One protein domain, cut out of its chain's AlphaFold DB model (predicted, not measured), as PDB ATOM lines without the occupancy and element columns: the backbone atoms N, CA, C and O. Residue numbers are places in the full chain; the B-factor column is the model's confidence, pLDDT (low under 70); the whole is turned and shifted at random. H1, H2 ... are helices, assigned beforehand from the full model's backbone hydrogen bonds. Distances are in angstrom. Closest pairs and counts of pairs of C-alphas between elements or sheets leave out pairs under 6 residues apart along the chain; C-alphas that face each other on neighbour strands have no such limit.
ATOM      1  N   ALA A   2     -95.047  45.367  50.580       88.00
ATOM      2  CA  ALA A   2     -94.157  45.723  49.462       88.00
ATOM      3  C   ALA A   2     -94.104  47.228  49.100       88.00
ATOM      4  O   ALA A   2     -93.081  47.713  48.627       88.00
ATOM      5  N   ALA A   3     -95.190  47.986  49.298       91.56
ATOM      6  CA  ALA A   3     -95.188  49.443  49.113       91.56
ATOM      7  C   ALA A   3     -94.289  50.160  50.141       91.56
ATOM      8  O   ALA A   3     -93.475  50.994  49.759       91.56
ATOM      9  N   LEU A   4     -94.360  49.758  51.413       91.25
ATOM     10  CA  LEU A   4     -93.538  50.308  52.494       91.25
ATOM     11  C   LEU A   4     -92.050  50.025  52.288       91.25
ATOM     12  O   LEU A   4     -91.217  50.907  52.461       91.25
ATOM     13  N   THR A   5     -91.709  48.813  51.852       90.75
ATOM     14  CA  THR A   5     -90.325  48.464  51.511       90.75
ATOM     15  C   THR A   5     -89.794  49.335  50.370       90.75
ATOM     16  O   THR A   5     -88.672  49.824  50.446       90.75
ATOM     17  N   ARG A   6     -90.607  49.581  49.332       91.06
ATOM     18  CA  ARG A   6     -90.240  50.472  48.218       91.06
ATOM     19  C   ARG A   6     -90.034  51.916  48.674       91.06
ATOM     20  O   ARG A   6     -89.071  52.534  48.232       91.06
ATOM     21  N   TYR A   7     -90.888  52.414  49.571       93.44
ATOM     22  CA  TYR A   7     -90.728  53.732  50.183       93.44
ATOM     23  C   TYR A   7     -89.390  53.836  50.930       93.44
ATOM     24  O   TYR A   7     -88.578  54.688  50.588       93.44
ATOM     25  N   LYS A   8     -89.106  52.913  51.862       91.31
ATOM     26  CA  LYS A   8     -87.868  52.927  52.668       91.31
ATOM     27  C   LYS A   8     -86.597  52.811  51.821       91.31
ATOM     28  O   LYS A   8     -85.599  53.458  52.108       91.31
ATOM     29  N   ILE A   9     -86.627  52.010  50.753       90.00
ATOM     30  CA  ILE A   9     -85.494  51.904  49.817       90.00
ATOM     31  C   ILE A   9     -85.280  53.228  49.069       90.00
ATOM     32  O   ILE A   9     -84.142  53.655  48.891       90.00
ATOM     33  N   ALA A  10     -86.353  53.878  48.612       92.62
ATOM     34  CA  ALA A  10     -86.255  55.173  47.944       92.62
ATOM     35  C   ALA A  10     -85.769  56.274  48.903       92.62
ATOM     36  O   ALA A  10     -84.891  57.048  48.533       92.62
ATOM     37  N   GLU A  11     -86.255  56.282  50.141       92.69
ATOM     38  CA  GLU A  11     -85.800  57.180  51.205       92.69
ATOM     39  C   GLU A  11     -84.307  56.989  51.516       92.69
ATOM     40  O   GLU A  11     -83.549  57.954  51.517       92.69
ATOM     41  N   GLY A  12     -83.840  55.743  51.653       91.19
ATOM     42  CA  GLY A  12     -82.415  55.443  51.828       91.19
ATOM     43  C   GLY A  12     -81.549  55.942  50.663       91.19
ATOM     44  O   GLY A  12     -80.490  56.525  50.886       91.19
ATOM     45  N   ARG A  13     -82.028  55.801  49.417       89.44
ATOM     46  CA  ARG A  13     -81.351  56.352  48.225       89.44
ATOM     47  C   ARG A  13     -81.287  57.879  48.246       89.44
ATOM     48  O   ARG A  13     -80.274  58.426  47.824       89.44
ATOM     49  N   LEU A  14     -82.351  58.544  48.700       90.81
ATOM     50  CA  LEU A  14     -82.401  60.003  48.822       90.81
ATOM     51  C   LEU A  14     -81.413  60.506  49.886       90.81
ATOM     52  O   LEU A  14     -80.751  61.515  49.671       90.81
ATOM     53  N   ASN A  15     -81.262  59.755  50.978       91.06
ATOM     54  CA  ASN A  15     -80.355  60.065  52.085       91.06
ATOM     55  C   ASN A  15     -78.896  59.629  51.828       91.06
ATOM     56  O   ASN A  15     -78.060  59.709  52.723       91.06
ATOM     57  N   GLY A  16     -78.576  59.136  50.626       84.19
ATOM     58  CA  GLY A  16     -77.223  58.704  50.254       84.19
ATOM     59  C   GLY A  16     -76.805  57.334  50.800       84.19
ATOM     60  O   GLY A  16     -75.707  56.864  50.505       84.19
ATOM     61  N   SER A  17     -77.677  56.641  51.537       74.81
ATOM     62  CA  SER A  17     -77.466  55.260  51.976       74.81
ATOM     63  C   SER A  17     -77.690  54.302  50.801       74.81
ATOM     64  O   SER A  17     -78.766  53.728  50.624       74.81
ATOM     65  N   GLN A  18     -76.680  54.143  49.943       66.88
ATOM     66  CA  GLN A  18     -76.723  53.150  48.871       66.88
ATOM     67  C   GLN A  18     -76.329  51.768  49.392       66.88
ATOM     68  O   GLN A  18     -75.159  51.399  49.453       66.88
ATOM     69  N   THR A  27     -84.014  52.733  38.402       82.12
ATOM     70  CA  THR A  27     -83.611  53.958  37.679       82.12
ATOM     71  C   THR A  27     -84.516  55.159  37.963       82.12
ATOM     72  O   THR A  27     -84.111  56.299  37.776       82.12
ATOM     73  N   ARG A  28     -85.752  54.923  38.426       89.88
ATOM     74  CA  ARG A  28     -86.718  55.997  38.706       89.88
ATOM     75  C   ARG A  28     -86.229  56.890  39.852       89.88
ATOM     76  O   ARG A  28     -85.593  56.395  40.794       89.88
ATOM     77  N   ASP A  29     -86.582  58.171  39.761       91.69
ATOM     78  CA  ASP A  29     -86.319  59.186  40.786       91.69
ATOM     79  C   ASP A  29     -86.886  58.738  42.151       91.69
ATOM     80  O   ASP A  29     -88.085  58.432  42.232       91.69
ATOM     81  N   PRO A  30     -86.052  58.668  43.211       93.06
ATOM     82  CA  PRO A  30     -86.480  58.357  44.571       93.06
ATOM     83  C   PRO A  30     -87.720  59.124  45.033       93.06
ATOM     84  O   PRO A  30     -88.649  58.502  45.549       93.06
ATOM     85  N   LYS A  31     -87.791  60.440  44.787       95.00
ATOM     86  CA  LYS A  31     -88.915  61.271  45.257       95.00
ATOM     87  C   LYS A  31     -90.237  60.838  44.632       95.00
ATOM     88  O   LYS A  31     -91.238  60.681  45.327       95.00
ATOM     89  N   LYS A  32     -90.219  60.554  43.328       95.88
ATOM     90  CA  LYS A  32     -91.392  60.058  42.600       95.88
ATOM     91  C   LYS A  32     -91.858  58.692  43.116       95.88
ATOM     92  O   LYS A  32     -93.054  58.449  43.225       95.88
ATOM     93  N   ILE A  33     -90.925  57.803  43.461       94.50
ATOM     94  CA  ILE A  33     -91.252  56.484  44.029       94.50
ATOM     95  C   ILE A  33     -91.914  56.627  45.404       94.50
ATOM     96  O   ILE A  33     -92.872  55.911  45.694       94.50
ATOM     97  N   MET A  34     -91.402  57.528  46.246       95.50
ATOM     98  CA  MET A  34     -91.962  57.795  47.574       95.50
ATOM     99  C   MET A  34     -93.388  58.348  47.476       95.50
ATOM    100  O   MET A  34     -94.277  57.831  48.147       95.50
ATOM    101  N   ASP A  35     -93.623  59.325  46.595       96.56
ATOM    102  CA  ASP A  35     -94.951  59.910  46.365       96.56
ATOM    103  C   ASP A  35     -95.966  58.872  45.848       96.56
ATOM    104  O   ASP A  35     -97.083  58.764  46.353       96.56
ATOM    105  N   GLU A  36     -95.558  58.023  44.903       95.56
ATOM    106  CA  GLU A  36     -96.396  56.915  44.427       95.56
ATOM    107  C   GLU A  36     -96.717  55.910  45.538       95.56
ATOM    108  O   GLU A  36     -97.847  55.432  45.634       95.56
ATOM    109  N   ALA A  37     -95.742  55.587  46.391       95.38
ATOM    110  CA  ALA A  37     -95.948  54.663  47.500       95.38
ATOM    111  C   ALA A  37     -96.900  55.234  48.563       95.38
ATOM    112  O   ALA A  37     -97.724  54.482  49.087       95.38
ATOM    113  N   LEU A  38     -96.817  56.540  48.840       95.56
ATOM    114  CA  LEU A  38     -97.735  57.253  49.730       95.56
ATOM    115  C   LEU A  38     -99.167  57.217  49.189       95.56
ATOM    116  O   LEU A  38    -100.080  56.800  49.896       95.56
ATOM    117  N   LYS A  39     -99.361  57.567  47.912       95.31
ATOM    118  CA  LYS A  39    -100.688  57.589  47.271       95.31
ATOM    119  C   LYS A  39    -101.315  56.203  47.135       95.31
ATOM    120  O   LYS A  39    -102.530  56.061  47.215       95.31
ATOM    121  N   ALA A  40    -100.499  55.173  46.922       94.88
ATOM    122  CA  ALA A  40    -100.986  53.815  46.712       94.88
ATOM    123  C   ALA A  40    -101.310  53.059  48.014       94.88
ATOM    124  O   ALA A  40    -101.901  51.980  47.950       94.88
ATOM    125  N   SER A  41    -100.877  53.539  49.188       94.38
ATOM    126  CA  SER A  41    -100.998  52.760  50.422       94.38
ATOM    127  C   SER A  41    -101.135  53.610  51.685       94.38
ATOM    128  O   SER A  41    -100.169  54.198  52.165       94.38
ATOM    129  N   ALA A  42    -102.304  53.507  52.324       91.94
ATOM    130  CA  ALA A  42    -102.575  54.107  53.633       91.94
ATOM    131  C   ALA A  42    -101.604  53.633  54.734       91.94
ATOM    132  O   ALA A  42    -101.295  54.373  55.663       91.94
ATOM    133  N   VAL A  43    -101.075  52.406  54.629       90.44
ATOM    134  CA  VAL A  43    -100.066  51.885  55.569       90.44
ATOM    135  C   VAL A  43     -98.755  52.665  55.456       90.44
ATOM    136  O   VAL A  43     -98.127  52.946  56.474       90.44
ATOM    137  N   VAL A  44     -98.347  53.019  54.231       93.81
ATOM    138  CA  VAL A  44     -97.136  53.816  53.990       93.81
ATOM    139  C   VAL A  44     -97.337  55.223  54.528       93.81
ATOM    140  O   VAL A  44     -96.539  55.675  55.342       93.81
ATOM    141  N   GLU A  45     -98.441  55.872  54.161       93.31
ATOM    142  CA  GLU A  45     -98.817  57.191  54.680       93.31
ATOM    143  C   GLU A  45     -98.809  57.235  56.213       93.31
ATOM    144  O   GLU A  45     -98.192  58.120  56.809       93.31
ATOM    145  N   HIS A  46     -99.423  56.242  56.861       91.38
ATOM    146  CA  HIS A  46     -99.444  56.152  58.314       91.38
ATOM    147  C   HIS A  46     -98.044  55.958  58.906       91.38
ATOM    148  O   HIS A  46     -97.693  56.654  59.850       91.38
ATOM    149  N   SER A  47     -97.225  55.071  58.335       89.69
ATOM    150  CA  SER A  47     -95.864  54.814  58.831       89.69
ATOM    151  C   SER A  47     -94.904  55.997  58.700       89.69
ATOM    152  O   SER A  47     -93.927  56.064  59.430       89.69
ATOM    153  N   VAL A  48     -95.164  56.909  57.759       90.88
ATOM    154  CA  VAL A  48     -94.348  58.112  57.550       90.88
ATOM    155  C   VAL A  48     -94.768  59.222  58.508       90.88
ATOM    156  O   VAL A  48     -93.927  59.974  58.990       90.88
ATOM    157  N   ARG A  49     -96.070  59.333  58.800       89.81
ATOM    158  CA  ARG A  49     -96.602  60.357  59.713       89.81
ATOM    159  C   ARG A  49     -96.523  59.969  61.185       89.81
ATOM    160  O   ARG A  49     -96.517  60.850  62.037       89.81
ATOM    161  N   CYS A  50     -96.530  58.675  61.491       87.75
ATOM    162  CA  CYS A  50     -96.564  58.169  62.853       87.75
ATOM    163  C   CYS A  50     -95.203  57.560  63.225       87.75
ATOM    164  O   CYS A  50     -94.773  56.624  62.554       87.75
TER     165      CYS A  50
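What this domain is: This is residues 2 to 18 and 27 to 50 of the 127 residues of an uncharacterized protein of Trichuris muris (UniProt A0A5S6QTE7). Two helices, H1 and H2, lie side by side and run opposite ways, and a shorter third helix, H3, turns off from the end of H2 at a corner and folds back to meet the first turns of H1. The three make a small helical body, with the residues on either side of the cut, 18 and 27, both beyond the other end of the H1 and H2 pair. The printed part has 41 residues with three named helices, in the order H1, H2, H3, and no named strand; its class is all helix. It is compact, with a radius of gyration of the C-alphas of 9.5 A, and its C-alphas span 25 by 18 by 15 A along their three main axes.

How they stand to each other: Start at the first printed residue and look at H1, residues 2 to 14, and then at H2, residues 30 to 40. They touch, with 20 pairs of C-alphas within 8 A; the closest C-alphas are those of Ala 10 and Pro 30, 4.6 A apart. Their lines stand at a shallow tilt of 25 degrees, and they run opposite ways. Now look on to H3, residues 42 to 49: H1 touches it with residues 3 to 7 alone, and the closest C-alphas are those of Leu 4 and Val 44, 5.2 A apart. H1 and H3 run the same way at a shallow tilt of 34.9 degrees, only just short of steep. H2 and H3 touch only at the corner by their link, where the closest C-alphas are those of Leu 38 and Glu 45, 5.1 A apart. These two run opposite ways at a steep tilt of 54 degrees. In the backbones of H1, H2 and H3, every O i to N i+4 pair is within hydrogen-bond range.

Where its parts are: Find C-alpha 2 at (-94.157, 45.723, 49.462); from there H1 runs 18.5 A to C-alpha 14 at (-82.401, 60.003, 48.822). Past the cut, H2 begins at C-alpha 30, at (-86.480, 58.357, 44.571), and runs 15.4 A to C-alpha 40. After Ser 41, H3 goes from Ala 42 to Arg 49, 10.6 A from first to last C-alpha, and ends at (-96.602, 60.357, 59.713).

The domain as a whole: The two C-alphas farthest apart are those of Thr 27 and Cys 50, at 28.6 A. Residues 19 to 26 are not printed, and C-alphas 18 and 27 stand 13.2 A apart across this cut, which falls in the link from H1 to H2. The link from H2 to H3 is tight, with one residue between them. The mean pLDDT of the printed part is 90.9, and residue 18 alone is under 70.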